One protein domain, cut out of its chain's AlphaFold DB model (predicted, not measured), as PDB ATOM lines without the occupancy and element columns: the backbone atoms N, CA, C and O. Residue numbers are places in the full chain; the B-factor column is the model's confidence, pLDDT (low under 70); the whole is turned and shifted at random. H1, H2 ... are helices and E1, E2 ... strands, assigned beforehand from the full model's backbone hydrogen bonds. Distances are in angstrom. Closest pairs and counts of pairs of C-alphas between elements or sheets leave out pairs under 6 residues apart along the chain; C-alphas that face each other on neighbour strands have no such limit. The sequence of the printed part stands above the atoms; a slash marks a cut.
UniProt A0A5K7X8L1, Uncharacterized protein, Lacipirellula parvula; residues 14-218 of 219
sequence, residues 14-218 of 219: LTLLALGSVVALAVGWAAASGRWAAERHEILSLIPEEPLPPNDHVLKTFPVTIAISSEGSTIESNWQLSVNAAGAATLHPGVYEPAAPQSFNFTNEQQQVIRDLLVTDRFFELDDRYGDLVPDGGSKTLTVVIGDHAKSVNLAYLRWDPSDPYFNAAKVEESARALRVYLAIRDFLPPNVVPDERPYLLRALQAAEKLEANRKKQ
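Overview. This is residues 14 to 218 of the 219 residues of an uncharacterized protein of Lacipirellula parvula (UniProt A0A5K7X8L1). A twisted sheet of six strands stands between helices: H4 and H6 lie side by side across one face, and the long H1 runs along the strands on the other. H7 folds back on H6, with H5 packed on H7, and both H5 and H7 sit off the sheet, while H3 packs beside H4 and H2 lies off the sheet next to H1. The 205 printed residues hold seven named helices and six named strands, in the order H1 H2 H3 E1 E2 E3 E4 H4 E5 E6 H5 H6 H7. The sheet runs E4 E3 E2 E1 E5 E6, all antiparallel, and the class is mixed, helices and strands. The whole is compact, with a radius of gyration of the C-alphas of 16.9 A and spans of 51 by 42 by 35 A.

Arrangement. Start in the sheet with E1, residues 64 to 71, and its antiparallel neighbour E5, residues 139 to 146, where N 67 and O 143 are 2.8 A apart, within hydrogen-bond range. On the other side of E1 is E2, residues 79 to 83, with N 68 and O 81 at 2.8 A. Then come E3, residues 88 to 93, with N 90 and O 82 at 2.8 A, and the edge strand E4, residues 102 to 105, with N 91 and O 102 at 2.8 A. E1 E2 E3 E4 form a meander, each strand the antiparallel neighbour of the one before. The other edge strand is E6, residues 149 to 155, which makes a hairpin with E5; look at N 142 and O 153, 2.9 A apart. Helices on both faces give three layers. H6, residues 175 to 187, has a height over the sheet of 9.7 A and runs across the strands, at 83 degrees to E6 on the local plane. On the same face is H4, residues 108 to 120; its residues 113 to 118 touch H6, closest at the C-alphas of Leu 117 and Val 181, 6.1 A, at a shallow tilt of 3 degrees, opposite ways. H3, residues 56 to 61, touches H4, with the C-alphas of Lys 60 and Arg 115 closest at 6.1 A. H7, residues 198 to 215, makes a helical hairpin with H6: the C-alphas of Ala 176 and Leu 205 are closest at 5.2 A, and the shallow tilt of 32 degrees is only just short of steep. H5, residues 169 to 173, touches H7, closest at the C-alphas of Glu 173 and Ala 208, 4.4 A. On the opposite face from H4 and H6, H1, residues 14 to 32, has a height over the sheet of 10.0 A and runs along the strands, at 6 degrees to E1 on the local plane. H2, residues 36 to 45, is not on the sheet; it is close to H1 but not clearly touching, with the C-alphas of Ala 30 and Trp 36 closest at 5.6 A. Every O i to N i+4 pair is within hydrogen-bond range in H1, H3, H4, H5 and H7; in H2 it is 4 of 6, in H6 8 of 9.

Along the chain. Find C-alpha 64 at (6.821, -11.582, -36.254), where E1 begins; it spans 23.1 A, E5 23.2 A and E6 20.0 A. Find C-alpha 14 at (-1.340, -14.604, -23.394); from there H1 runs 27.5 A. H4 spans 18.2 A and H6 17.9 A. H7 runs 25.4 A and ends at C-alpha 215, (16.783, -23.580, -64.529).

Size, cuts and confidence. The C-alphas farthest apart, of Leu 14 and Ser 163, are 53.0 A apart. The printed part has no cut. The links H4 to E5 and E6 to H5 are long; in the first, residues 129 to 130 pair, parallel, with residues 154 to 155 of E6. The mean pLDDT of the printed part is 82.9; it is under 70 in residues 14 to 51, 73 to 76 and 95 to 98.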
ATOM      1  N   LEU A  14      -2.329 -14.913 -24.433       38.25
ATOM      2  CA  LEU A  14      -1.340 -14.604 -23.394       38.25
ATOM      3  C   LEU A  14      -0.333 -15.740 -23.171       38.25
ATOM      4  O   LEU A  14       0.837 -15.478 -22.904       38.25
ATOM      5  N   THR A  15      -0.758 -16.997 -23.310       46.69
ATOM      6  CA  THR A  15       0.123 -18.166 -23.199       46.69
ATOM      7  C   THR A  15       1.068 -18.245 -24.399       46.69
ATOM      8  O   THR A  15       2.240 -18.551 -24.222       46.69
ATOM      9  N   LEU A  16       0.590 -17.885 -25.596       49.25
ATOM     10  CA  LEU A  16       1.403 -17.822 -26.816       49.25
ATOM     11  C   LEU A  16       2.426 -16.676 -26.783       49.25
ATOM     12  O   LEU A  16       3.576 -16.878 -27.162       49.25
ATOM     13  N   LEU A  17       2.053 -15.498 -26.267       46.22
ATOM     14  CA  LEU A  17       2.987 -14.379 -26.079       46.22
ATOM     15  C   LEU A  17       4.064 -14.693 -25.029       46.22
ATOM     16  O   LEU A  17       5.240 -14.416 -25.257       46.22
ATOM     17  N   ALA A  18       3.681 -15.320 -23.912       45.03
ATOM     18  CA  ALA A  18       4.631 -15.750 -22.889       45.03
ATOM     19  C   ALA A  18       5.592 -16.832 -23.416       45.03
ATOM     20  O   ALA A  18       6.790 -16.751 -23.162       45.03
ATOM     21  N   LEU A  19       5.103 -17.794 -24.208       48.16
ATOM     22  CA  LEU A  19       5.945 -18.792 -24.877       48.16
ATOM     23  C   LEU A  19       6.881 -18.155 -25.911       48.16
ATOM     24  O   LEU A  19       8.064 -18.469 -25.909       48.16
ATOM     25  N   GLY A  20       6.404 -17.221 -26.736       46.53
ATOM     26  CA  GLY A  20       7.233 -16.540 -27.735       46.53
ATOM     27  C   GLY A  20       8.391 -15.749 -27.118       46.53
ATOM     28  O   GLY A  20       9.527 -15.846 -27.581       46.53
ATOM     29  N   SER A  21       8.137 -15.020 -26.026       46.19
ATOM     30  CA  SER A  21       9.187 -14.291 -25.304       46.19
ATOM     31  C   SER A  21      10.154 -15.216 -24.564       46.19
ATOM     32  O   SER A  21      11.352 -14.948 -24.575       46.19
ATOM     33  N   VAL A  22       9.674 -16.312 -23.964       49.84
ATOM     34  CA  VAL A  22      10.532 -17.286 -23.262       49.84
ATOM     35  C   VAL A  22      11.382 -18.090 -24.241       49.84
ATOM     36  O   VAL A  22      12.554 -18.306 -23.967       49.84
ATOM     37  N   VAL A  23      10.847 -18.470 -25.404       53.91
ATOM     38  CA  VAL A  23      11.614 -19.153 -26.455       53.91
ATOM     39  C   VAL A  23      12.665 -18.212 -27.038       53.91
ATOM     40  O   VAL A  23      13.816 -18.611 -27.143       53.91
ATOM     41  N   ALA A  24      12.340 -16.949 -27.330       51.62
ATOM     42  CA  ALA A  24      13.331 -15.987 -27.821       51.62
ATOM     43  C   ALA A  24      14.460 -15.723 -26.801       51.62
ATOM     44  O   ALA A  24      15.633 -15.692 -27.175       51.62
ATOM     45  N   LEU A  25      14.123 -15.598 -25.511       51.62
ATOM     46  CA  LEU A  25      15.103 -15.461 -24.427       51.62
ATOM     47  C   LEU A  25      15.929 -16.734 -24.221       51.62
ATOM     48  O   LEU A  25      17.142 -16.634 -24.081       51.62
ATOM     49  N   ALA A  26      15.315 -17.918 -24.235       52.16
ATOM     50  CA  ALA A  26      16.018 -19.192 -24.079       52.16
ATOM     51  C   ALA A  26      16.950 -19.476 -25.267       52.16
ATOM     52  O   ALA A  26      18.090 -19.885 -25.068       52.16
ATOM     53  N   VAL A  27      16.510 -19.171 -26.490       52.78
ATOM     54  CA  VAL A  27      17.315 -19.265 -27.718       52.78
ATOM     55  C   VAL A  27      18.515 -18.311 -27.640       52.78
ATOM     56  O   VAL A  27      19.640 -18.745 -27.886       52.78
ATOM     57  N   GLY A  28      18.317 -17.058 -27.211       45.59
ATOM     58  CA  GLY A  28      19.404 -16.084 -27.028       45.59
ATOM     59  C   GLY A  28      20.387 -16.449 -25.907       45.59
ATOM     60  O   GLY A  28      21.600 -16.376 -26.094       45.59
ATOM     61  N   TRP A  29      19.894 -16.906 -24.751       47.75
ATOM     62  CA  TRP A  29      20.738 -17.255 -23.600       47.75
ATOM     63  C   TRP A  29      21.537 -18.538 -23.832       47.75
ATOM     64  O   TRP A  29      22.732 -18.598 -23.536       47.75
ATOM     65  N   ALA A  30      20.915 -19.551 -24.438       45.62
ATOM     66  CA  ALA A  30      21.619 -20.766 -24.802       45.62
ATOM     67  C   ALA A  30      22.742 -20.452 -25.811       45.62
ATOM     68  O   ALA A  30      23.815 -21.057 -25.717       45.62
ATOM     69  N   ALA A  31      22.545 -19.496 -26.737       44.22
ATOM     70  CA  ALA A  31      23.467 -19.244 -27.858       44.22
ATOM     71  C   ALA A  31      24.790 -18.652 -27.379       44.22
ATOM     72  O   ALA A  31      25.844 -18.929 -27.942       44.22
ATOM     73  N   ALA A  32      24.747 -17.894 -26.285       45.06
ATOM     74  CA  ALA A  32      25.925 -17.345 -25.631       45.06
ATOM     75  C   ALA A  32      26.740 -18.389 -24.834       45.06
ATOM     76  O   ALA A  32      27.889 -18.129 -24.490       45.06
ATOM     77  N   SER A  33      26.171 -19.560 -24.521       56.06
ATOM     78  CA  SER A  33      26.753 -20.508 -23.553       56.06
ATOM     79  C   SER A  33      27.471 -21.720 -24.162       56.06
ATOM     80  O   SER A  33      28.010 -22.544 -23.424       56.06
ATOM     81  N   GLY A  34      27.447 -21.891 -25.490       47.09
ATOM     82  CA  GLY A  34      27.995 -23.084 -26.152       47.09
ATOM     83  C   GLY A  34      27.244 -24.395 -25.842       47.09
ATOM     84  O   GLY A  34      27.636 -25.451 -26.330       47.09
ATOM     85  N   ARG A  35      26.142 -24.352 -25.073       50.41
ATOM     86  CA  ARG A  35      25.284 -25.511 -24.742       50.41
ATOM     87  C   ARG A  35      24.209 -25.821 -25.796       50.41
ATOM     88  O   ARG A  35      23.387 -26.714 -25.596       50.41
ATOM     89  N   TRP A  36      24.238 -25.130 -26.938       48.53
ATOM     90  CA  TRP A  36      23.162 -25.126 -27.936       48.53
ATOM     91  C   TRP A  36      22.762 -26.482 -28.497       48.53
ATOM     92  O   TRP A  36      21.588 -26.688 -28.774       48.53
ATOM     93  N   ALA A  37      23.697 -27.410 -28.681       47.16
ATOM     94  CA  ALA A  37      23.386 -28.654 -29.380       47.16
ATOM     95  C   ALA A  37      22.452 -29.587 -28.583       47.16
ATOM     96  O   ALA A  37      21.644 -30.288 -29.187       47.16
ATOM     97  N   ALA A  38      22.540 -29.588 -27.248       42.81
ATOM     98  CA  ALA A  38      21.794 -30.523 -26.403       42.81
ATOM     99  C   ALA A  38      20.372 -30.024 -26.081       42.81
ATOM    100  O   ALA A  38      19.413 -30.776 -26.226       42.81
ATOM    101  N   GLU A  39      20.218 -28.744 -25.728       45.09
ATOM    102  CA  GLU A  39      18.911 -28.162 -25.368       45.09
ATOM    103  C   GLU A  39      17.999 -27.943 -26.590       45.09
ATOM    104  O   GLU A  39      16.774 -28.022 -26.469       45.09
ATOM    105  N   ARG A  40      18.565 -27.757 -27.798       50.12
ATOM    106  CA  ARG A  40      17.776 -27.675 -29.044       50.12
ATOM    107  C   ARG A  40      16.933 -28.924 -29.260       50.12
ATOM    108  O   ARG A  40      15.795 -28.813 -29.703       50.12
ATOM    109  N   HIS A  41      17.496 -30.099 -28.981       48.69
ATOM    110  CA  HIS A  41      16.825 -31.355 -29.293       48.69
ATOM    111  C   HIS A  41      15.616 -31.583 -28.382       48.69
ATOM    112  O   HIS A  41      14.582 -32.043 -28.855       48.69
ATOM    113  N   GLU A  42      15.726 -31.187 -27.112       47.28
ATOM    114  CA  GLU A  42      14.668 -31.333 -26.114       47.28
ATOM    115  C   GLU A  42      13.514 -30.347 -26.372       47.28
ATOM    116  O   GLU A  42      12.357 -30.763 -26.425       47.28
ATOM    117  N   ILE A  43      13.811 -29.074 -26.670       52.91
ATOM    118  CA  ILE A  43      12.788 -28.057 -26.985       52.91
ATOM    119  C   ILE A  43      12.067 -28.371 -28.303       52.91
ATOM    120  O   ILE A  43      10.842 -28.277 -28.368       52.91
ATOM    121  N   LEU A  44      12.801 -28.775 -29.346       48.44
ATOM    122  CA  LEU A  44      12.204 -29.108 -30.643       48.44
ATOM    123  C   LEU A  44      11.397 -30.417 -30.595       48.44
ATOM    124  O   LEU A  44      10.420 -30.537 -31.322       48.44
ATOM    125  N   SER A  45      11.738 -31.364 -29.710       50.81
ATOM    126  CA  SER A  45      10.986 -32.624 -29.545       50.81
ATOM    127  C   SER A  45       9.603 -32.468 -28.899       50.81
ATOM    128  O   SER A  45       8.784 -33.381 -28.970       50.81
ATOM    129  N   LEU A  46       9.328 -31.312 -28.284       51.16
ATOM    130  CA  LEU A  46       8.023 -30.973 -27.709       51.16
ATOM    131  C   LEU A  46       7.072 -30.324 -28.729       51.16
ATOM    132  O   LEU A  46       5.899 -30.112 -28.417       51.16
ATOM    133  N   ILE A  47       7.559 -30.008 -29.932       53.19
ATOM    134  CA  ILE A  47       6.761 -29.450 -31.024       53.19
ATOM    135  C   ILE A  47       6.198 -30.640 -31.830       53.19
ATOM    136  O   ILE A  47       6.986 -31.437 -32.341       53.19
ATOM    137  N   PRO A  48       4.863 -30.826 -31.911       47.78
ATOM    138  CA  PRO A  48       4.260 -31.923 -32.675       47.78
ATOM    139  C   PRO A  48       4.628 -31.835 -34.168       47.78
ATOM    140  O   PRO A  48       5.011 -30.757 -34.611       47.78
ATOM    141  N   GLU A  49       4.483 -32.956 -34.900       54.91
ATOM    142  CA  GLU A  49       4.717 -33.125 -36.355       54.91
ATOM    143  C   GLU A  49       4.685 -31.816 -37.152       54.91
ATOM    144  O   GLU A  49       3.700 -31.085 -37.038       54.91
ATOM    145  N   GLU A  50       5.740 -31.567 -37.950       61.78
ATOM    146  CA  GLU A  50       5.983 -30.322 -38.696       61.78
ATOM    147  C   GLU A  50       4.668 -29.662 -39.129       61.78
ATOM    148  O   GLU A  50       4.018 -30.130 -40.075       61.78
ATOM    149  N   PRO A  51       4.218 -28.610 -38.418       68.62
ATOM    150  CA  PRO A  51       2.988 -27.945 -38.783       68.62
ATOM    151  C   PRO A  51       3.153 -27.443 -40.211       68.62
ATOM    152  O   PRO A  51       4.195 -26.883 -40.559       68.62
ATOM    153  N   LEU A  52       2.120 -27.655 -41.034       80.69
ATOM    154  CA  LEU A  52       2.075 -27.122 -42.394       80.69
ATOM    155  C   LEU A  52       2.554 -25.662 -42.392       80.69
ATOM    156  O   LEU A  52       2.239 -24.931 -41.443       80.69
ATOM    157  N   PRO A  53       3.289 -25.225 -43.430       87.75
ATOM    158  CA  PRO A  53       3.781 -23.858 -43.485       87.75
ATOM    159  C   PRO A  53       2.615 -22.873 -43.279       87.75
ATOM    160  O   PRO A  53       1.504 -23.121 -43.771       87.75
ATOM    161  N   PRO A  54       2.830 -21.774 -42.530       90.94
ATOM    162  CA  PRO A  54       1.801 -20.766 -42.322       90.94
ATOM    163  C   PRO A  54       1.308 -20.254 -43.674       90.94
ATOM    164  O   PRO A  54       2.102 -19.960 -44.567       90.94
ATOM    165  N   ASN A  55      -0.006 -20.112 -43.821       92.69
ATOM    166  CA  ASN A  55      -0.557 -19.488 -45.020       92.69
ATOM    167  C   ASN A  55      -0.227 -17.980 -45.065       92.69
ATOM    168  O   ASN A  55       0.070 -17.350 -44.045       92.69
ATOM    169  N   ASP A  56      -0.357 -17.375 -46.247       93.06
ATOM    170  CA  ASP A  56      -0.077 -15.952 -46.473       93.06
ATOM    171  C   ASP A  56      -0.832 -15.011 -45.527       93.06
ATOM    172  O   ASP A  56      -0.328 -13.946 -45.172       93.06
ATOM    173  N   HIS A  57      -2.052 -15.378 -45.122       91.75
ATOM    174  CA  HIS A  57      -2.834 -14.563 -44.198       91.75
ATOM    175  C   HIS A  57      -2.160 -14.499 -42.826       91.75
ATOM    176  O   HIS A  57      -2.030 -13.408 -42.272       91.75
ATOM    177  N   VAL A  58      -1.668 -15.630 -42.309       91.81
ATOM    178  CA  VAL A  58      -0.912 -15.686 -41.049       91.81
ATOM    179  C   VAL A  58       0.366 -14.853 -41.160       91.81
ATOM    180  O   VAL A  58       0.590 -13.974 -40.328       91.81
ATOM    181  N   LEU A  59       1.146 -15.039 -42.231       92.38
ATOM    182  CA  LEU A  59       2.396 -14.303 -42.470       92.38
ATOM    183  C   LEU A  59       2.203 -12.778 -42.529       92.38
ATOM    184  O   LEU A  59       3.055 -12.018 -42.060       92.38
ATOM    185  N   LYS A  60       1.070 -12.314 -43.064       92.06
ATOM    186  CA  LYS A  60       0.763 -10.883 -43.208       92.06
ATOM    187  C   LYS A  60       0.131 -10.248 -41.970       92.06
ATOM    188  O   LYS A  60       0.203  -9.031 -41.837       92.06
ATOM    189  N   THR A  61      -0.485 -11.025 -41.079       91.56
ATOM    190  CA  THR A  61      -1.282 -10.473 -39.966       91.56
ATOM    191  C   THR A  61      -0.686 -10.712 -38.583       91.56
ATOM    192  O   THR A  61      -0.819  -9.853 -37.713       91.56
ATOM    193  N   PHE A  62      -0.020 -11.845 -38.350       92.12
ATOM    194  CA  PHE A  62       0.434 -12.220 -37.008       92.12
ATOM    195  C   PHE A  62       1.765 -11.563 -36.655       92.12
ATOM    196  O   PHE A  62       2.615 -11.431 -37.526       92.12
ATOM    197  N   PRO A  63       2.020 -11.183 -35.395       92.12
ATOM    198  CA  PRO A  63       3.300 -10.595 -35.007       92.12
ATOM    199  C   PRO A  63       4.500 -11.491 -35.365       92.12
ATOM    200  O   PRO A  63       4.420 -12.711 -35.225       92.12
ATOM    201  N   VAL A  64       5.595 -10.880 -35.833       93.69
ATOM    202  CA  VAL A  64       6.821 -11.582 -36.254       93.69
ATOM    203  C   VAL A  64       7.905 -11.345 -35.215       93.69
ATOM    204  O   VAL A  64       8.192 -10.203 -34.873       93.69
ATOM    205  N   THR A  65       8.526 -12.422 -34.751       95.62
ATOM    206  CA  THR A  65       9.767 -12.386 -33.975       95.62
ATOM    207  C   THR A  65      10.889 -12.956 -34.835       95.62
ATOM    208  O   THR A  65      10.701 -13.950 -35.538       95.62
ATOM    209  N   ILE A  66      12.057 -12.330 -34.788       96.00
ATOM    210  CA  ILE A  66      13.225 -12.693 -35.590       96.00
ATOM    211  C   ILE A  66      14.405 -12.884 -34.650       96.00
ATOM    212  O   ILE A  66      14.635 -12.067 -33.761       96.00
ATOM    213  N   ALA A  67      15.180 -13.934 -34.873       94.94
ATOM    214  CA  ALA A  67      16.496 -14.093 -34.285       94.94
ATOM    215  C   ALA A  67      17.503 -14.399 -35.394       94.94
ATOM    216  O   ALA A  67      17.294 -15.309 -36.194       94.94
ATOM    217  N   ILE A  68      18.593 -13.641 -35.445       94.38
ATOM    218  CA  ILE A  68      19.723 -13.896 -36.334       94.38
ATOM    219  C   ILE A  68      20.957 -14.118 -35.482       94.38
ATOM    220  O   ILE A  68      21.227 -13.335 -34.579       94.38
ATOM    221  N   SER A  69      21.739 -15.135 -35.804       92.31
ATOM    222  CA  SER A  69      23.122 -15.231 -35.357       92.31
ATOM    223  C   SER A  69      24.052 -15.325 -36.555       92.31
ATOM    224  O   SER A  69      23.717 -15.918 -37.581       92.31
ATOM    225  N   SER A  70      25.228 -14.729 -36.420       90.62
ATOM    226  CA  SER A  70      26.383 -15.012 -37.257       90.62
ATOM    227  C   SER A  70      27.459 -15.581 -36.352       90.62
ATOM    228  O   SER A  70      27.753 -15.013 -35.301       90.62
ATOM    229  N   GLU A  71      28.016 -16.709 -36.762       87.19
ATOM    230  CA  GLU A  71      29.131 -17.387 -36.122       87.19
ATOM    231  C   GLU A  71      30.240 -17.510 -37.166       87.19
ATOM    232  O   GLU A  71      30.010 -18.043 -38.245       87.19
ATOM    233  N   GLY A  72      31.436 -17.001 -36.901       76.12
ATOM    234  CA  GLY A  72      32.569 -17.087 -37.814       76.12
ATOM    235  C   GLY A  72      33.839 -17.569 -37.135       76.12
ATOM    236  O   GLY A  72      33.955 -17.589 -35.912       76.12
ATOM    237  N   SER A  73      34.807 -17.951 -37.968       61.97
ATOM    238  CA  SER A  73      36.149 -18.357 -37.540       61.97
ATOM    239  C   SER A  73      36.967 -17.192 -36.978       61.97
ATOM    240  O   SER A  73      37.890 -17.411 -36.194       61.97
ATOM    241  N   THR A  74      36.624 -15.950 -37.337       58.41
ATOM    242  CA  THR A  74      37.248 -14.747 -36.779       58.41
ATOM    243  C   THR A  74      36.375 -14.112 -35.702       58.41
ATOM    244  O   THR A  74      35.147 -14.110 -35.782       58.41
ATOM    245  N   ILE A  75      37.041 -13.533 -34.700       55.28
ATOM    246  CA  ILE A  75      36.446 -12.862 -33.534       55.28
ATOM    247  C   ILE A  75      35.379 -11.835 -33.929       55.28
ATOM    248  O   ILE A  75      34.304 -11.803 -33.334       55.28
ATOM    249  N   GLU A  76      35.660 -11.048 -34.964       61.22
ATOM    250  CA  GLU A  76      34.791  -9.968 -35.427       61.22
ATOM    251  C   GLU A  76      33.463 -10.498 -35.996       61.22
ATOM    252  O   GLU A  76      32.445  -9.817 -35.939       61.22
ATOM    253  N   SER A  77      33.433 -11.739 -36.489       71.69
ATOM    254  CA  SER A  77      32.304 -12.312 -37.239       71.69
ATOM    255  C   SER A  77      31.120 -12.766 -36.381       71.69
ATOM    256  O   SER A  77      30.072 -13.129 -36.931       71.69
ATOM    257  N   ASN A  78      31.287 -12.779 -35.057       87.19
ATOM    258  CA  ASN A  78      30.295 -13.300 -34.126       87.19
ATOM    259  C   ASN A  78      29.349 -12.186 -33.678       87.19
ATOM    260  O   ASN A  78      29.791 -11.191 -33.115       87.19
ATOM    261  N   TRP A  79      28.048 -12.345 -33.891       90.94
ATOM    262  CA  TRP A  79      27.032 -11.425 -33.369       90.94
ATOM    263  C   TRP A  79      25.652 -12.077 -33.376       90.94
ATOM    264  O   TRP A  79      25.404 -13.042 -34.101       90.94
ATOM    265  N   GLN A  80      24.742 -11.545 -32.563       92.81
ATOM    266  CA  GLN A  80      23.362 -12.014 -32.480       92.81
ATOM    267  C   GLN A  80      22.401 -10.833 -32.469       92.81
ATOM    268  O   GLN A  80      22.592  -9.876 -31.732       92.81
ATOM    269  N   LEU A  81      21.345 -10.906 -33.263       95.06
ATOM    270  CA  LEU A  81      20.243  -9.959 -33.281       95.06
ATOM    271  C   LEU A  81      18.975 -10.685 -32.849       95.06
ATOM    272  O   LEU A  81      18.658 -11.750 -33.371       95.06
ATOM    273  N   SER A  82      18.207 -10.069 -31.964       95.62
ATOM    274  CA  SER A  82      16.822 -10.451 -31.700       95.62
ATOM    275  C   SER A  82      15.909  -9.272 -32.008       95.62
ATOM    276  O   SER A  82      16.261  -8.135 -31.711       95.62
ATOM    277  N   VAL A  83      14.758  -9.529 -32.619       96.94
ATOM    278  CA  VAL A  83      13.698  -8.550 -32.879       96.94
ATOM    279  C   VAL A  83      12.399  -9.164 -32.398       96.94
ATOM    280  O   VAL A  83      12.014 -10.236 -32.864       96.94
ATOM    281  N   ASN A  84      11.731  -8.526 -31.444       95.00
ATOM    282  CA  ASN A  84      10.470  -9.034 -30.920       95.00
ATOM    283  C   ASN A  84       9.269  -8.625 -31.791       95.00
ATOM    284  O   ASN A  84       9.375  -7.802 -32.697       95.00
ATOM    285  N   ALA A  85       8.102  -9.165 -31.448       93.62
ATOM    286  CA  ALA A  85       6.810  -8.887 -32.076       93.62
ATOM    287  C   ALA A  85       6.414  -7.397 -32.185       93.62
ATOM    288  O   ALA A  85       5.559  -7.064 -33.000       93.62
ATOM    289  N   ALA A  86       6.986  -6.520 -31.354       93.94
ATOM    290  CA  ALA A  86       6.740  -5.078 -31.383       93.94
ATOM    291  C   ALA A  86       7.778  -4.312 -32.228       93.94
ATOM    292  O   ALA A  86       7.725  -3.087 -32.296       93.94
ATOM    293  N   GLY A  87       8.731  -5.014 -32.845       95.31
ATOM    294  CA  GLY A  87       9.844  -4.425 -33.584       95.31
ATOM    295  C   GLY A  87      11.011  -3.973 -32.712       95.31
ATOM    296  O   GLY A  87      11.978  -3.440 -33.252       95.31
ATOM    297  N   ALA A  88      10.966  -4.170 -31.391       97.31
ATOM    298  CA  ALA A  88      12.100  -3.822 -30.544       97.31
ATOM    299  C   ALA A  88      13.230  -4.825 -30.773       97.31
ATOM    300  O   ALA A  88      13.033  -6.039 -30.657       97.31
ATOM    301  N   ALA A  89      14.399  -4.296 -31.112       96.88
ATOM    302  CA  ALA A  89      15.569  -5.050 -31.500       96.88
ATOM    303  C   ALA A  89      16.686  -4.911 -30.465       96.88
ATOM    304  O   ALA A  89      16.926  -3.836 -29.910       96.88
ATOM    305  N   THR A  90      17.400  -6.005 -30.227       95.75
ATOM    306  CA  THR A  90      18.606  -6.037 -29.403       95.75
ATOM    307  C   THR A  90      19.699  -6.780 -30.153       95.75
ATOM    308  O   THR A  90      19.539  -7.950 -30.505       95.75
ATOM    309  N   LEU A  91      20.803  -6.081 -30.401       93.88
ATOM    310  CA  LEU A  91      22.010  -6.609 -31.017       93.88
ATOM    311  C   LEU A  91      23.063  -6.862 -29.938       93.88
ATOM    312  O   LEU A  91      23.468  -5.949 -29.219       93.88
ATOM    313  N   HIS A  92      23.529  -8.099 -29.867       91.19
ATOM    314  CA  HIS A  92      24.642  -8.546 -29.051       91.19
ATOM    315  C   HIS A  92      25.878  -8.704 -29.947       91.19
ATOM    316  O   HIS A  92      25.942  -9.658 -30.731       91.19
ATOM    317  N   PRO A  93      26.850  -7.782 -29.872       84.44
ATOM    318  CA  PRO A  93      28.155  -7.992 -30.486       84.44
ATOM    319  C   PRO A  93      28.862  -9.191 -29.823       84.44
ATOM    320  O   PRO A  93      28.581  -9.532 -28.673       84.44
ATOM    321  N   GLY A  94      29.709  -9.885 -30.580       75.62
ATOM    322  CA  GLY A  94      30.262 -11.191 -30.219       75.62
ATOM    323  C   GLY A  94      31.058 -11.250 -28.919       75.62
ATOM    324  O   GLY A  94      31.592 -10.267 -28.421       75.62
ATOM    325  N   VAL A  95      31.180 -12.475 -28.403       61.03
ATOM    326  CA  VAL A  95      31.699 -12.804 -27.061       61.03
ATOM    327  C   VAL A  95      33.138 -12.332 -26.812       61.03
ATOM    328  O   VAL A  95      33.516 -12.089 -25.668       61.03
ATOM    329  N   TYR A  96      33.952 -12.215 -27.859       60.72
ATOM    330  CA  TYR A  96      35.393 -11.995 -27.717       60.72
ATOM    331  C   TYR A  96      35.794 -10.516 -27.624       60.72
ATOM    332  O   TYR A  96      36.819 -10.217 -27.019       60.72
ATOM    333  N   GLU A  97      34.966  -9.599 -28.132       62.84
ATOM    334  CA  GLU A  97      35.063  -8.165 -27.846       62.84
ATOM    335  C   GLU A  97      33.770  -7.725 -27.157       62.84
ATOM    336  O   GLU A  97      32.820  -7.317 -27.826       62.84
ATOM    337  N   PRO A  98      33.688  -7.861 -25.819       64.94
ATOM    338  CA  PRO A  98      32.462  -7.602 -25.082       64.94
ATOM    339  C   PRO A  98      32.095  -6.118 -25.161       64.94
ATOM    340  O   PRO A  98      32.528  -5.295 -24.356       64.94
ATOM    341  N   ALA A  99      31.268  -5.783 -26.142       79.31
ATOM    342  CA  ALA A  99      30.582  -4.511 -26.239       79.31
ATOM    343  C   ALA A  99      29.177  -4.632 -25.633       79.31
ATOM    344  O   ALA A  99      28.562  -5.702 -25.601       79.31
ATOM    345  N   ALA A 100      28.672  -3.516 -25.106       87.06
ATOM    346  CA  ALA A 100      27.334  -3.480 -24.533       87.06
ATOM    347  C   ALA A 100      26.283  -3.811 -25.612       87.06
ATOM    348  O   ALA A 100      26.416  -3.333 -26.746       87.06
ATOM    349  N   PRO A 101      25.227  -4.581 -25.279       90.94
ATOM    350  CA  PRO A 101      24.118  -4.805 -26.193       90.94
ATOM    351  C   PRO A 101      23.526  -3.478 -26.672       90.94
ATOM    352  O   PRO A 101      23.311  -2.556 -25.882       90.94
ATOM    353  N   GLN A 102      23.243  -3.388 -27.965       93.06
ATOM    354  CA  GLN A 102      22.669  -2.198 -28.581       93.06
ATOM    355  C   GLN A 102      21.181  -2.412 -28.821       93.06
ATOM    356  O   GLN A 102      20.777  -3.417 -29.401       93.06
ATOM    357  N   SER A 103      20.360  -1.462 -28.375       95.75
ATOM    358  CA  SER A 103      18.907  -1.504 -28.553       95.75
ATOM    359  C   SER A 103      18.457  -0.463 -29.567       95.75
ATOM    360  O   SER A 103      18.906   0.682 -29.531       95.75
ATOM    361  N   PHE A 104      17.559  -0.856 -30.460       96.56
ATOM    362  CA  PHE A 104      16.936   0.013 -31.457       96.56
ATOM    363  C   PHE A 104      15.580  -0.578 -31.863       96.56
ATOM    364  O   PHE A 104      15.190  -1.627 -31.359       96.56
ATOM    365  N   ASN A 105      14.825   0.097 -32.729       97.00
ATOM    366  CA  ASN A 105      13.510  -0.375 -33.164       97.00
ATOM    367  C   ASN A 105      13.456  -0.497 -34.684       97.00
ATOM    368  O   ASN A 105      13.932   0.388 -35.393       97.00
ATOM    369  N   PHE A 106      12.825  -1.566 -35.159       97.19
ATOM    370  CA  PHE A 106      12.437  -1.735 -36.549       97.19
ATOM    371  C   PHE A 106      11.151  -0.950 -36.790       97.19
ATOM    372  O   PHE A 106      10.174  -1.104 -36.046       97.19
ATOM    373  N   THR A 107      11.123  -0.128 -37.835       96.81
ATOM    374  CA  THR A 107       9.905   0.596 -38.212       96.81
ATOM    375  C   THR A 107       8.833  -0.370 -38.719       96.81
ATOM    376  O   THR A 107       9.117  -1.516 -39.084       96.81
ATOM    377  N   ASN A 108       7.581   0.086 -38.766       95.25
ATOM    378  CA  ASN A 108       6.490  -0.720 -39.317       95.25
ATOM    379  C   ASN A 108       6.741  -1.069 -40.791       95.25
ATOM    380  O   ASN A 108       6.449  -2.182 -41.220       95.25
ATOM    381  N   GLU A 109       7.334  -0.148 -41.552       96.88
ATOM    382  CA  GLU A 109       7.702  -0.351 -42.953       96.88
ATOM    383  C   GLU A 109       8.778  -1.434 -43.084       96.88
ATOM    384  O   GLU A 109       8.646  -2.327 -43.915       96.88
ATOM    385  N   GLN A 110       9.807  -1.413 -42.231       97.25
ATOM    386  CA  GLN A 110      10.850  -2.445 -42.207       97.25
ATOM    387  C   GLN A 110      10.275  -3.824 -41.862       97.25
ATOM    388  O   GLN A 110      10.596  -4.817 -42.516       97.25
ATOM    389  N   GLN A 111       9.379  -3.895 -40.874       95.81
ATOM    390  CA  GLN A 111       8.683  -5.137 -40.531       95.81
ATOM    391  C   GLN A 111       7.800  -5.635 -41.683       95.81
ATOM    392  O   GLN A 111       7.755  -6.839 -41.937       95.81
ATOM    393  N   GLN A 112       7.128  -4.733 -42.402       96.00
ATOM    394  CA  GLN A 112       6.315  -5.091 -43.562       96.00
ATOM    395  C   GLN A 112       7.169  -5.651 -44.704       96.00
ATOM    396  O   GLN A 112       6.821  -6.691 -45.255       96.00
ATOM    397  N   VAL A 113       8.321  -5.036 -44.999       96.94
ATOM    398  CA  VAL A 113       9.271  -5.550 -46.002       96.94
ATOM    399  C   VAL A 113       9.693  -6.981 -45.672       96.94
ATOM    400  O   VAL A 113       9.706  -7.840 -46.553       96.94
ATOM    401  N   ILE A 114       9.986  -7.271 -44.400       96.81
ATOM    402  CA  ILE A 114      10.354  -8.628 -43.980       96.81
ATOM    403  C   ILE A 114       9.194  -9.592 -44.222       96.81
ATOM    404  O   ILE A 114       9.406 -10.652 -44.800       96.81
ATOM    405  N   ARG A 115       7.961  -9.233 -43.846       96.31
ATOM    406  CA  ARG A 115       6.775 -10.076 -44.088       96.31
ATOM    407  C   ARG A 115       6.571 -10.384 -45.563       96.31
ATOM    408  O   ARG A 115       6.317 -11.534 -45.912       96.31
ATOM    409  N   ASP A 116       6.696  -9.373 -46.414       96.88
ATOM    410  CA  ASP A 116       6.514  -9.526 -47.854       96.88
ATOM    411  C   ASP A 116       7.577 -10.455 -48.452       96.88
ATOM    412  O   ASP A 116       7.248 -11.292 -49.296       96.88
ATOM    413  N   LEU A 117       8.821 -10.382 -47.966       97.44
ATOM    414  CA  LEU A 117       9.877 -11.325 -48.338       97.44
ATOM    415  C   LEU A 117       9.578 -12.742 -47.842       97.44
ATOM    416  O   LEU A 117       9.683 -13.680 -48.624       97.44
ATOM    417  N   LEU A 118       9.135 -12.920 -46.593       97.00
ATOM    418  CA  LEU A 118       8.802 -14.249 -46.059       97.00
ATOM    419  C   LEU A 118       7.722 -14.961 -46.886       97.00
ATOM    420  O   LEU A 118       7.814 -16.173 -47.083       97.00
ATOM    421  N   VAL A 119       6.732 -14.209 -47.386       96.62
ATOM    422  CA  VAL A 119       5.691 -14.710 -48.299       96.62
ATOM    423  C   VAL A 119       6.273 -14.986 -49.686       96.62
ATOM    424  O   VAL A 119       6.156 -16.097 -50.196       96.62
ATOM    425  N   THR A 120       6.920 -13.989 -50.296       96.56
ATOM    426  CA  THR A 120       7.401 -14.063 -51.688       96.56
ATOM    427  C   THR A 120       8.442 -15.164 -51.879       96.56
ATOM    428  O   THR A 120       8.387 -15.910 -52.856       96.56
ATOM    429  N   ASP A 121       9.362 -15.304 -50.926       96.00
ATOM    430  CA  ASP A 121      10.433 -16.299 -50.951       96.00
ATOM    431  C   ASP A 121      10.009 -17.649 -50.333       96.00
ATOM    432  O   ASP A 121      10.813 -18.582 -50.275       96.00
ATOM    433  N   ARG A 122       8.743 -17.795 -49.908       95.94
ATOM    434  CA  ARG A 122       8.198 -18.985 -49.225       95.94
ATOM    435  C   ARG A 122       9.124 -19.492 -48.114       95.94
ATOM    436  O   ARG A 122       9.487 -20.665 -48.078       95.94
ATOM    437  N   PHE A 123       9.539 -18.597 -47.219       96.00
ATOM    438  CA  PHE A 123      10.617 -18.862 -46.259       96.00
ATOM    439  C   PHE A 123      10.382 -20.113 -45.395       96.00
ATOM    440  O   PHE A 123      11.310 -20.864 -45.107       96.00
ATOM    441  N   PHE A 124       9.131 -20.367 -45.009       95.94
ATOM    442  CA  PHE A 124       8.760 -21.517 -44.179       95.94
ATOM    443  C   PHE A 124       8.815 -22.864 -44.913       95.94
ATOM    444  O   PHE A 124       8.725 -23.902 -44.269       95.94
ATOM    445  N   GLU A 125       9.000 -22.854 -46.230       94.94
ATOM    446  CA  GLU A 125       9.142 -24.051 -47.062       94.94
ATOM    447  C   GLU A 125      10.596 -24.327 -47.468       94.94
ATOM    448  O   GLU A 125      10.848 -25.230 -48.258       94.94
ATOM    449  N   LEU A 126      11.543 -23.518 -46.990       93.69
ATOM    450  CA  LEU A 126      12.966 -23.711 -47.256       93.69
ATOM    451  C   LEU A 126      13.502 -24.924 -46.495       93.69
ATOM    452  O   LEU A 126      13.039 -25.213 -45.398       93.69
ATOM    453  N   ASP A 127      14.551 -25.562 -47.002       94.19
ATOM    454  CA  ASP A 127      15.369 -26.477 -46.205       94.19
ATOM    455  C   ASP A 127      16.028 -25.769 -45.006       94.19
ATOM    456  O   ASP A 127      16.296 -24.563 -45.014       94.19
ATOM    457  N   ASP A 128      16.325 -26.545 -43.962       94.62
ATOM    458  CA  ASP A 128      16.905 -26.046 -42.708       94.62
ATOM    459  C   ASP A 128      18.359 -25.583 -42.844       94.62
ATOM    460  O   ASP A 128      18.871 -24.874 -41.971       94.62
ATOM    461  N   ARG A 129      19.066 -26.000 -43.899       93.75
ATOM    462  CA  ARG A 129      20.484 -25.689 -44.083       93.75
ATOM    463  C   ARG A 129      20.873 -25.579 -45.551       93.75
ATOM    464  O   ARG A 129      20.579 -26.465 -46.344       93.75
ATOM    465  N   TYR A 130      21.684 -24.568 -45.848       92.81
ATOM    466  CA  TYR A 130      22.363 -24.388 -47.130       92.81
ATOM    467  C   TYR A 130      23.867 -24.199 -46.944       92.81
ATOM    468  O   TYR A 130      24.328 -23.719 -45.907       92.81
ATOM    469  N   GLY A 131      24.628 -24.542 -47.983       90.75
ATOM    470  CA  GLY A 131      26.087 -24.440 -47.998       90.75
ATOM    471  C   GLY A 131      26.807 -25.652 -47.413       90.75
ATOM    472  O   GLY A 131      26.216 -26.703 -47.150       90.75
ATOM    473  N   ASP A 132      28.113 -25.493 -47.239       89.44
ATOM    474  CA  ASP A 132      29.007 -26.520 -46.721       89.44
ATOM    475  C   ASP A 132      29.601 -26.100 -45.377       89.44
ATOM    476  O   ASP A 132      29.897 -24.929 -45.130       89.44
ATOM    477  N   LEU A 133      29.816 -27.082 -44.506       87.12
ATOM    478  CA  LEU A 133      30.618 -26.895 -43.304       87.12
ATOM    479  C   LEU A 133      32.091 -26.957 -43.710       87.12
ATOM    480  O   LEU A 133      32.559 -27.991 -44.186       87.12
ATOM    481  N   VAL A 134      32.817 -25.854 -43.542       86.25
ATOM    482  CA  VAL A 134      34.259 -25.780 -43.810       86.25
ATOM    483  C   VAL A 134      34.977 -25.246 -42.567       86.25
ATOM    484  O   VAL A 134      34.375 -24.446 -41.853       86.25
ATOM    485  N   PRO A 135      36.225 -25.670 -42.277       82.56
ATOM    486  CA  PRO A 135      36.892 -25.376 -41.001       82.56
ATOM    487  C   PRO A 135      36.938 -23.891 -40.624       82.56
ATOM    488  O   PRO A 135      36.652 -23.543 -39.485       82.56
ATOM    489  N   ASP A 136      37.219 -23.024 -41.597       81.88
ATOM    490  CA  ASP A 136      37.297 -21.572 -41.388       81.88
ATOM    491  C   ASP A 136      36.026 -20.837 -41.846       81.88
ATOM    492  O   ASP A 136      36.002 -19.609 -41.949       81.88
ATOM    493  N   GLY A 137      34.969 -21.581 -42.171       81.94
ATOM    494  CA  GLY A 137      33.730 -21.045 -42.713       81.94
ATOM    495  C   GLY A 137      32.802 -20.590 -41.611       81.94
ATOM    496  O   GLY A 137      32.448 -21.368 -40.730       81.94
ATOM    497  N   GLY A 138      32.358 -19.340 -41.696       87.56
ATOM    498  CA  GLY A 138      31.263 -18.885 -40.857       87.56
ATOM    499  C   GLY A 138      29.933 -19.532 -41.237       87.56
ATOM    500  O   GLY A 138      29.725 -19.976 -42.367       87.56
ATOM    501  N   SER A 139      29.012 -19.545 -40.282       91.50
ATOM    502  CA  SER A 139      27.616 -19.889 -40.476       91.50
ATOM    503  C   SER A 139      26.717 -18.772 -39.959       91.50
ATOM    504  O   SER A 139      27.074 -18.020 -39.056       91.50
ATOM    505  N   LYS A 140      25.544 -18.633 -40.559       93.50
ATOM    506  CA  LYS A 140      24.505 -17.703 -40.129       93.50
ATOM    507  C   LYS A 140      23.245 -18.486 -39.878       93.50
ATOM    508  O   LYS A 140      22.872 -19.315 -40.699       93.50
ATOM    509  N   THR A 141      22.570 -18.221 -38.777       94.88
ATOM    510  CA  THR A 141      21.276 -18.832 -38.496       94.88
ATOM    511  C   THR A 141      20.229 -17.742 -38.470       94.88
ATOM    512  O   THR A 141      20.319 -16.819 -37.672       94.88
ATOM    513  N   LEU A 142      19.235 -17.854 -39.343       96.44
ATOM    514  CA  LEU A 142      18.057 -17.000 -39.366       96.44
ATOM    515  C   LEU A 142      16.877 -17.814 -38.844       96.44
ATOM    516  O   LEU A 142      16.495 -18.813 -39.444       96.44
ATOM    517  N   THR A 143      16.310 -17.385 -37.726       95.81
ATOM    518  CA  THR A 143      15.109 -17.970 -37.135       95.81
ATOM    519  C   THR A 143      13.982 -16.954 -37.166       95.81
ATOM    520  O   THR A 143      14.145 -15.818 -36.725       95.81
ATOM    521  N   VAL A 144      12.832 -17.376 -37.674       95.44
ATOM    522  CA  VAL A 144      11.623 -16.563 -37.776       95.44
ATOM    523  C   VAL A 144      10.495 -17.291 -37.065       95.44
ATOM    524  O   VAL A 144      10.266 -18.476 -37.307       95.44
ATOM    525  N   VAL A 145       9.791 -16.575 -36.193       94.44
ATOM    526  CA  VAL A 145       8.640 -17.078 -35.441       94.44
ATOM    527  C   VAL A 145       7.436 -16.185 -35.721       94.44
ATOM    528  O   VAL A 145       7.517 -14.967 -35.556       94.44
ATOM    529  N   ILE A 146       6.323 -16.781 -36.152       93.19
ATOM    530  CA  ILE A 146       5.067 -16.091 -36.474       93.19
ATOM    531  C   ILE A 146       3.902 -16.922 -35.948       93.19
ATOM    532  O   ILE A 146       3.671 -18.036 -36.412       93.19
ATOM    533  N   GLY A 147       3.139 -16.363 -35.006       89.12
ATOM    534  CA  GLY A 147       2.062 -17.104 -34.350       89.12
ATOM    535  C   GLY A 147       2.605 -18.344 -33.633       89.12
ATOM    536  O   GLY A 147       3.420 -18.222 -32.723       89.12
ATOM    537  N   ASP A 148       2.144 -19.519 -34.046       87.00
ATOM    538  CA  ASP A 148       2.566 -20.846 -33.587       87.00
ATOM    539  C   ASP A 148       3.577 -21.534 -34.525       87.00
ATOM    540  O   ASP A 148       3.973 -22.671 -34.277       87.00
ATOM    541  N   HIS A 149       4.041 -20.847 -35.572       90.88
ATOM    542  CA  HIS A 149       5.017 -21.373 -36.521       90.88
ATOM    543  C   HIS A 149       6.420 -20.837 -36.233       90.88
ATOM    544  O   HIS A 149       6.608 -19.641 -35.994       90.88
ATOM    545  N   ALA A 150       7.422 -21.707 -36.336       92.81
ATOM    546  CA  ALA A 150       8.830 -21.345 -36.254       92.81
ATOM    547  C   ALA A 150       9.608 -22.014 -37.390       92.81
ATOM    548  O   ALA A 150       9.403 -23.192 -37.672       92.81
ATOM    549  N   LYS A 151      10.515 -21.271 -38.026       94.50
ATOM    550  CA  LYS A 151      11.446 -21.803 -39.024       94.50
ATOM    551  C   LYS A 151      12.846 -21.277 -38.762       94.50
ATOM    552  O   LYS A 151      13.029 -20.071 -38.610       94.50
ATOM    553  N   SER A 152      13.825 -22.176 -38.751       95.94
ATOM    554  CA  SER A 152      15.245 -21.836 -38.702       95.94
ATOM    555  C   SER A 152      15.928 -22.278 -39.990       95.94
ATOM    556  O   SER A 152      15.813 -23.432 -40.380       95.94
ATOM    557  N   VAL A 153      16.685 -21.376 -40.606       95.69
ATOM    558  CA  VAL A 153      17.533 -21.663 -41.765       95.69
ATOM    559  C   VAL A 153      18.979 -21.339 -41.408       95.69
ATOM    560  O   VAL A 153      19.290 -20.233 -40.962       95.69
ATOM    561  N   ASN A 154      19.871 -22.306 -41.601       95.06
ATOM    562  CA  ASN A 154      21.307 -22.179 -41.393       95.06
ATOM    563  C   ASN A 154      22.021 -21.995 -42.742       95.06
ATOM    564  O   ASN A 154      22.046 -22.890 -43.579       95.06
ATOM    565  N   LEU A 155      22.624 -20.833 -42.946       93.31
ATOM    566  CA  LEU A 155      23.473 -20.514 -44.085       93.31
ATOM    567  C   LEU A 155      24.929 -20.739 -43.676       93.31
ATOM    568  O   LEU A 155      25.538 -19.877 -43.044       93.31
ATOM    569  N   ALA A 156      25.470 -21.909 -43.998       92.19
ATOM    570  CA  ALA A 156      26.890 -22.198 -43.842       92.19
ATOM    571  C   ALA A 156      27.706 -21.520 -44.961       92.19
ATOM    572  O   ALA A 156      27.231 -20.602 -45.634       92.19
ATOM    573  N   TYR A 157      28.939 -21.970 -45.188       90.06
ATOM    574  CA  TYR A 157      29.770 -21.422 -46.249       90.06
ATOM    575  C   TYR A 157      29.162 -21.738 -47.623       90.06
ATOM    576  O   TYR A 157      29.087 -22.892 -48.049       90.06
ATOM    577  N   LEU A 158      28.712 -20.698 -48.324       89.38
ATOM    578  CA  LEU A 158      28.113 -20.798 -49.649       89.38
ATOM    579  C   LEU A 158      29.213 -20.740 -50.711       89.38
ATOM    580  O   LEU A 158      29.735 -19.670 -51.028       89.38
ATOM    581  N   ARG A 159      29.556 -21.893 -51.287       89.44
ATOM    582  CA  ARG A 159      30.439 -21.965 -52.459       89.44
ATOM    583  C   ARG A 159      29.672 -21.515 -53.691       89.44
ATOM    584  O   ARG A 159      28.925 -22.292 -54.267       89.44
ATOM    585  N   TRP A 160      29.834 -20.263 -54.089       87.88
ATOM    586  CA  TRP A 160      29.119 -19.699 -55.241       87.88
ATOM    587  C   TRP A 160      29.908 -19.741 -56.551       87.88
ATOM    588  O   TRP A 160      29.351 -19.418 -57.597       87.88
ATOM    589  N   ASP A 161      31.205 -20.047 -56.498       89.56
ATOM    590  CA  ASP A 161      32.088 -20.023 -57.662       89.56
ATOM    591  C   ASP A 161      32.006 -21.363 -58.409       89.56
ATOM    592  O   ASP A 161      32.425 -22.376 -57.853       89.56
ATOM    593  N   PRO A 162      31.514 -21.403 -59.663       88.56
ATOM    594  CA  PRO A 162      31.438 -22.642 -60.435       88.56
ATOM    595  C   PRO A 162      32.800 -23.268 -60.766       88.56
ATOM    596  O   PRO A 162      32.839 -24.407 -61.222       88.56
ATOM    597  N   SER A 163      33.901 -22.529 -60.599       90.56
ATOM    598  CA  SER A 163      35.258 -23.060 -60.755       90.56
ATOM    599  C   SER A 163      35.759 -23.817 -59.520       90.56
ATOM    600  O   SER A 163      36.755 -24.536 -59.613       90.56
ATOM    601  N   ASP A 164      35.069 -23.700 -58.381       89.88
ATOM    602  CA  ASP A 164      35.378 -24.464 -57.177       89.88
ATOM    603  C   ASP A 164      35.023 -25.951 -57.401       89.88
ATOM    604  O   ASP A 164      33.884 -26.262 -57.762       89.88
ATOM    605  N   PRO A 165      35.952 -26.898 -57.173       90.06
ATOM    606  CA  PRO A 165      35.696 -28.326 -57.378       90.06
ATOM    607  C   PRO A 165      34.599 -28.902 -56.470       90.06
ATOM    608  O   PRO A 165      34.082 -29.982 -56.750       90.06
ATOM    609  N   TYR A 166      34.238 -28.205 -55.391       88.50
ATOM    610  CA  TYR A 166      33.169 -28.587 -54.470       88.50
ATOM    611  C   TYR A 166      31.864 -27.818 -54.724       88.50
ATOM    612  O   TYR A 166      30.912 -27.959 -53.955       88.50
ATOM    613  N   PHE A 167      31.800 -26.999 -55.778       90.06
ATOM    614  CA  PHE A 167      30.594 -26.270 -56.146       90.06
ATOM    615  C   PHE A 167      29.423 -27.222 -56.416       90.06
ATOM    616  O   PHE A 167      29.508 -28.145 -57.226       90.06
ATOM    617  N   ASN A 168      28.289 -26.953 -55.768       87.06
ATOM    618  CA  ASN A 168      27.043 -27.670 -55.998       87.06
ATOM    619  C   ASN A 168      25.917 -26.671 -56.277       87.06
ATOM    620  O   ASN A 168      25.407 -26.022 -55.363       87.06
ATOM    621  N   ALA A 169      25.507 -26.590 -57.544       87.12
ATOM    622  CA  ALA A 169      24.475 -25.663 -57.999       87.12
ATOM    623  C   ALA A 169      23.154 -25.805 -57.227       87.12
ATOM    624  O   ALA A 169      22.549 -24.792 -56.887       87.12
ATOM    625  N   ALA A 170      22.739 -27.033 -56.899       82.62
ATOM    626  CA  ALA A 170      21.482 -27.275 -56.194       82.62
ATOM    627  C   ALA A 170      21.496 -26.671 -54.780       82.62
ATOM    628  O   ALA A 170      20.515 -26.067 -54.360       82.62
ATOM    629  N   LYS A 171      22.635 -26.750 -54.073       81.06
ATOM    630  CA  LYS A 171      22.788 -26.159 -52.730       81.06
ATOM    631  C   LYS A 171      22.778 -24.629 -52.737       81.06
ATOM    632  O   LYS A 171      22.469 -24.015 -51.718       81.06
ATOM    633  N   VAL A 172      23.184 -24.020 -53.848       85.94
ATOM    634  CA  VAL A 172      23.308 -22.564 -53.983       85.94
ATOM    635  C   VAL A 172      22.005 -21.954 -54.477       85.94
ATOM    636  O   VAL A 172      21.601 -20.918 -53.964       85.94
ATOM    637  N   GLU A 173      21.330 -22.591 -55.434       87.94
ATOM    638  CA  GLU A 173      20.127 -22.058 -56.080       87.94
ATOM    639  C   GLU A 173      19.049 -21.660 -55.065       87.94
ATOM    640  O   GLU A 173      18.586 -20.520 -55.048       87.94
ATOM    641  N   GLU A 174      18.683 -22.574 -54.173       88.56
ATOM    642  CA  GLU A 174      17.600 -22.334 -53.225       88.56
ATOM    643  C   GLU A 174      17.980 -21.338 -52.117       88.56
ATOM    644  O   GLU A 174      17.121 -20.625 -51.587       88.56
ATOM    645  N   SER A 175      19.283 -21.198 -51.844       92.69
ATOM    646  CA  SER A 175      19.800 -20.276 -50.831       92.69
ATOM    647  C   SER A 175      19.509 -18.803 -51.144       92.69
ATOM    648  O   SER A 175      19.477 -17.997 -50.215       92.69
ATOM    649  N   ALA A 176      19.221 -18.442 -52.408       94.19
ATOM    650  CA  ALA A 176      18.835 -17.080 -52.802       94.19
ATOM    651  C   ALA A 176      17.678 -16.539 -51.952       94.19
ATOM    652  O   ALA A 176      17.719 -15.402 -51.485       94.19
ATOM    653  N   ARG A 177      16.670 -17.384 -51.714       95.12
ATOM    654  CA  ARG A 177      15.451 -17.053 -50.968       95.12
ATOM    655  C   ARG A 177      15.769 -16.706 -49.512       95.12
ATOM    656  O   ARG A 177      15.388 -15.652 -49.016       95.12
ATOM    657  N   ALA A 178      16.568 -17.541 -48.851       95.94
ATOM    658  CA  ALA A 178      17.055 -17.268 -47.499       95.94
ATOM    659  C   ALA A 178      17.977 -16.032 -47.441       95.94
ATOM    660  O   ALA A 178      17.888 -15.231 -46.509       95.94
ATOM    661  N   LEU A 179      18.854 -15.863 -48.437       96.12
ATOM    662  CA  LEU A 179      19.801 -14.750 -48.518       96.12
ATOM    663  C   LEU A 179      19.106 -13.397 -48.661       96.12
ATOM    664  O   LEU A 179      19.548 -12.448 -48.020       96.12
ATOM    665  N   ARG A 180      18.031 -13.290 -49.454       97.44
ATOM    666  CA  ARG A 180      17.253 -12.045 -49.588       97.44
ATOM    667  C   ARG A 180      16.659 -11.612 -48.252       97.44
ATOM    668  O   ARG A 180      16.824 -10.455 -47.870       97.44
ATOM    669  N   VAL A 181      16.049 -12.541 -47.511       97.38
ATOM    670  CA  VAL A 181      15.508 -12.261 -46.170       97.38
ATOM    671  C   VAL A 181      16.626 -11.827 -45.217       97.38
ATOM    672  O   VAL A 181      16.501 -10.807 -44.540       97.38
ATOM    673  N   TYR A 182      17.747 -12.556 -45.194       96.56
ATOM    674  CA  TYR A 182      18.892 -12.221 -44.345       96.56
ATOM    675  C   TYR A 182      19.479 -10.838 -44.671       96.56
ATOM    676  O   TYR A 182      19.718 -10.041 -43.766       96.56
ATOM    677  N   LEU A 183      19.700 -10.540 -45.956       96.31
ATOM    678  CA  LEU A 183      20.244  -9.262 -46.416       96.31
ATOM    679  C   LEU A 183      19.307  -8.096 -46.095       96.31
ATOM    680  O   LEU A 183      19.784  -7.079 -45.606       96.31
ATOM    681  N   ALA A 184      17.995  -8.262 -46.272       97.12
ATOM    682  CA  ALA A 184      17.026  -7.226 -45.922       97.12
ATOM    683  C   ALA A 184      17.075  -6.873 -44.428       97.12
ATOM    684  O   ALA A 184      17.119  -5.701 -44.070       97.12
ATOM    685  N   ILE A 185      17.129  -7.880 -43.548       96.31
ATOM    686  CA  ILE A 185      17.237  -7.644 -42.100       96.31
ATOM    687  C   ILE A 185      18.576  -6.982 -41.762       96.31
ATOM    688  O   ILE A 185      18.635  -6.070 -40.940       96.31
ATOM    689  N   ARG A 186      19.653  -7.423 -42.415       94.56
ATOM    690  CA  ARG A 186      20.989  -6.856 -42.244       94.56
ATOM    691  C   ARG A 186      21.057  -5.384 -42.656       94.56
ATOM    692  O   ARG A 186      21.709  -4.609 -41.965       94.56
ATOM    693  N   ASP A 187      20.387  -4.995 -43.734       95.12
ATOM    694  CA  ASP A 187      20.353  -3.609 -44.218       95.12
ATOM    695  C   ASP A 187      19.616  -2.656 -43.257       95.12
ATOM    696  O   ASP A 187      19.767  -1.439 -43.355       95.12
ATOM    697  N   PHE A 188      18.857  -3.191 -42.296       95.81
ATOM    698  CA  PHE A 188      18.220  -2.410 -41.231       95.81
ATOM    699  C   PHE A 188      19.098  -2.236 -39.989       95.81
ATOM    700  O   PHE A 188      18.722  -1.500 -39.074       95.81
ATOM    701  N   LEU A 189      20.261  -2.889 -39.938       93.94
ATOM    702  CA  LEU A 189      21.203  -2.714 -38.840       93.94
ATOM    703  C   LEU A 189      21.864  -1.330 -38.905       93.94
ATOM    704  O   LEU A 189      22.170  -0.839 -39.997       93.94
ATOM    705  N   PRO A 190      22.152  -0.704 -37.750       90.94
ATOM    706  CA  PRO A 190      22.957   0.507 -37.729       90.94
ATOM    707  C   PRO A 190      24.332   0.279 -38.391       90.94
ATOM    708  O   PRO A 190      24.879  -0.823 -38.342       90.94
ATOM    709  N   PRO A 191      24.931   1.298 -39.023       88.25
ATOM    710  CA  PRO A 191      26.214   1.137 -39.697       88.25
ATOM    711  C   PRO A 191      27.336   0.789 -38.705       88.25
ATOM    712  O   PRO A 191      27.373   1.309 -37.593       88.25
ATOM    713  N   ASN A 192      28.291  -0.040 -39.142       85.81
ATOM    714  CA  ASN A 192      29.510  -0.422 -38.406       85.81
ATOM    715  C   ASN A 192      29.299  -1.172 -37.075       85.81
ATOM    716  O   ASN A 192      30.232  -1.280 -36.287       85.81
ATOM    717  N   VAL A 193      28.100  -1.699 -36.813       87.44
ATOM    718  CA  VAL A 193      27.823  -2.500 -35.600       87.44
ATOM    719  C   VAL A 193      28.134  -3.986 -35.771       87.44
ATOM    720  O   VAL A 193      28.240  -4.714 -34.789       87.44
ATOM    721  N   VAL A 194      28.274  -4.433 -37.019       88.94
ATOM    722  CA  VAL A 194      28.668  -5.789 -37.414       88.94
ATOM    723  C   VAL A 194      29.658  -5.696 -38.583       88.94
ATOM    724  O   VAL A 194      29.547  -4.753 -39.377       88.94
ATOM    725  N   PRO A 195      30.601  -6.646 -38.748       88.38
ATOM    726  CA  PRO A 195      31.556  -6.621 -39.861       88.38
ATOM    727  C   PRO A 195      30.838  -6.674 -41.193       88.38
ATOM    728  O   PRO A 195      29.856  -7.405 -41.309       88.38
ATOM    729  N   ASP A 196      31.320  -5.951 -42.204       88.81
ATOM    730  CA  ASP A 196      30.641  -5.877 -43.496       88.81
ATOM    731  C   ASP A 196      30.843  -7.130 -44.366       88.81
ATOM    732  O   ASP A 196      31.801  -7.258 -45.123       88.81
ATOM    733  N   GLU A 197      29.881  -8.045 -44.300       88.75
ATOM    734  CA  GLU A 197      29.842  -9.272 -45.099       88.75
ATOM    735  C   GLU A 197      29.033  -9.114 -46.396       88.75
ATOM    736  O   GLU A 197      28.892 -10.073 -47.159       88.75
ATOM    737  N   ARG A 198      28.477  -7.925 -46.675       91.31
ATOM    738  CA  ARG A 198      27.631  -7.705 -47.861       91.31
ATOM    739  C   ARG A 198      28.335  -8.079 -49.167       91.31
ATOM    740  O   ARG A 198      27.685  -8.732 -49.982       91.31
ATOM    741  N   PRO A 199      29.630  -7.768 -49.391       92.50
ATOM    742  CA  PRO A 199      30.299  -8.169 -50.629       92.50
ATOM    743  C   PRO A 199      30.286  -9.685 -50.861       92.50
ATOM    744  O   PRO A 199      30.119 -10.126 -51.996       92.50
ATOM    745  N   TYR A 200      30.437 -10.479 -49.796       90.88
ATOM    746  CA  TYR A 200      30.360 -11.941 -49.846       90.88
ATOM    747  C   TYR A 200      28.927 -12.386 -50.174       90.88
ATOM    748  O   TYR A 200      28.690 -13.086 -51.158       90.88
ATOM    749  N   LEU A 201      27.951 -11.911 -49.399       92.25
ATOM    750  CA  LEU A 201      26.550 -12.334 -49.504       92.25
ATOM    751  C   LEU A 201      25.904 -11.938 -50.837       92.25
ATOM    752  O   LEU A 201      25.133 -12.713 -51.397       92.25
ATOM    753  N   LEU A 202      26.243 -10.767 -51.379       94.81
ATOM    754  CA  LEU A 202      25.740 -10.317 -52.676       94.81
ATOM    755  C   LEU A 202      26.292 -11.159 -53.828       94.81
ATOM    756  O   LEU A 202      25.556 -11.442 -54.768       94.81
ATOM    757  N   ARG A 203      27.553 -11.606 -53.758       93.31
ATOM    758  CA  ARG A 203      28.105 -12.543 -54.754       93.31
ATOM    759  C   ARG A 203      27.405 -13.895 -54.685       93.31
ATOM    760  O   ARG A 203      27.049 -14.437 -55.729       93.31
ATOM    761  N   ALA A 204      27.170 -14.400 -53.472       92.25
ATOM    762  CA  ALA A 204      26.407 -15.626 -53.257       92.25
ATOM    763  C   ALA A 204      24.995 -15.518 -53.854       92.25
ATOM    764  O   ALA A 204      24.583 -16.388 -54.620       92.25
ATOM    765  N   LEU A 205      24.295 -14.414 -53.567       95.56
ATOM    766  CA  LEU A 205      22.954 -14.148 -54.078       95.56
ATOM    767  C   LEU A 205      22.942 -14.059 -55.608       95.56
ATOM    768  O   LEU A 205      22.160 -14.751 -56.250       95.56
ATOM    769  N   GLN A 206      23.841 -13.277 -56.208       95.62
ATOM    770  CA  GLN A 206      23.929 -13.136 -57.666       95.62
ATOM    771  C   GLN A 206      24.192 -14.472 -58.368       95.62
ATOM    772  O   GLN A 206      23.623 -14.748 -59.427       95.62
ATOM    773  N   ALA A 207      25.054 -15.315 -57.795       94.19
ATOM    774  CA  ALA A 207      25.303 -16.648 -58.325       94.19
ATOM    775  C   ALA A 207      24.053 -17.532 -58.229       94.19
ATOM    776  O   ALA A 207      23.687 -18.167 -59.217       94.19
ATOM    777  N   ALA A 208      23.371 -17.527 -57.082       93.31
ATOM    778  CA  ALA A 208      22.138 -18.278 -56.870       93.31
ATOM    779  C   ALA A 208      21.021 -17.847 -57.837       93.31
ATOM    780  O   ALA A 208      20.407 -18.688 -58.489       93.31
ATOM    781  N   GLU A 209      20.833 -16.542 -58.036       94.25
ATOM    782  CA  GLU A 209      19.848 -15.991 -58.975       94.25
ATOM    783  C   GLU A 209      20.158 -16.350 -60.429       94.25
ATOM    784  O   GLU A 209      19.256 -16.657 -61.213       94.25
ATOM    785  N   LYS A 210      21.442 -16.370 -60.802       94.25
ATOM    786  CA  LYS A 210      21.867 -16.820 -62.130       94.25
ATOM    787  C   LYS A 210      21.531 -18.295 -62.357       94.25
ATOM    788  O   LYS A 210      21.115 -18.652 -63.460       94.25
ATOM    789  N   LEU A 211      21.707 -19.147 -61.345       92.25
ATOM    790  CA  LEU A 211      21.343 -20.566 -61.418       92.25
ATOM    791  C   LEU A 211      19.828 -20.742 -61.551       92.25
ATOM    792  O   LEU A 211      19.384 -21.437 -62.465       92.25
ATOM    793  N   GLU A 212      19.050 -20.032 -60.733       90.00
ATOM    794  CA  GLU A 212      17.583 -20.057 -60.777       90.00
ATOM    795  C   GLU A 212      17.054 -19.624 -62.156       90.00
ATOM    796  O   GLU A 212      16.186 -20.271 -62.754       90.00
ATOM    797  N   ALA A 213      17.618 -18.548 -62.712       91.62
ATOM    798  CA  ALA A 213      17.262 -18.051 -64.037       91.62
ATOM    799  C   ALA A 213      17.610 -19.045 -65.157       91.62
ATOM    800  O   ALA A 213      16.890 -19.117 -66.155       91.62
ATOM    801  N   ASN A 214      18.698 -19.805 -65.015       91.94
ATOM    802  CA  ASN A 214      19.076 -20.835 -65.981       91.94
ATOM    803  C   ASN A 214      18.145 -22.048 -65.911       91.94
ATOM    804  O   ASN A 214      17.752 -22.551 -66.963       91.94
ATOM    805  N   ARG A 215      17.735 -22.474 -64.710       89.44
ATOM    806  CA  ARG A 215      16.783 -23.580 -64.529       89.44
ATOM    807  C   ARG A 215      15.433 -23.271 -65.168       89.44
ATOM    808  O   ARG A 215      14.911 -24.090 -65.906       89.44
ATOM    809  N   LYS A 216      14.905 -22.057 -64.971       89.06
ATOM    810  CA  LYS A 216      13.628 -21.619 -65.576       89.06
ATOM    811  C   LYS A 216      13.639 -21.588 -67.112       89.06
ATOM    812  O   LYS A 216      12.575 -21.540 -67.717       89.06
ATOM    813  N   LYS A 217      14.819 -21.574 -67.743       91.06
ATOM    814  CA  LYS A 217      14.972 -21.621 -69.209       91.06
ATOM    815  C   LYS A 217      15.073 -23.043 -69.761       91.06
ATOM    816  O   LYS A 217      14.994 -23.199 -70.977       91.06
ATOM    817  N   GLN A 218      15.300 -24.044 -68.913       83.88
ATOM    818  CA  GLN A 218      15.341 -25.444 -69.323       83.88
ATOM    819  C   GLN A 218      13.903 -25.995 -69.278       83.88
ATOM    820  O   GLN A 218      13.311 -25.988 -68.199       83.88
TER     821      GLN A 218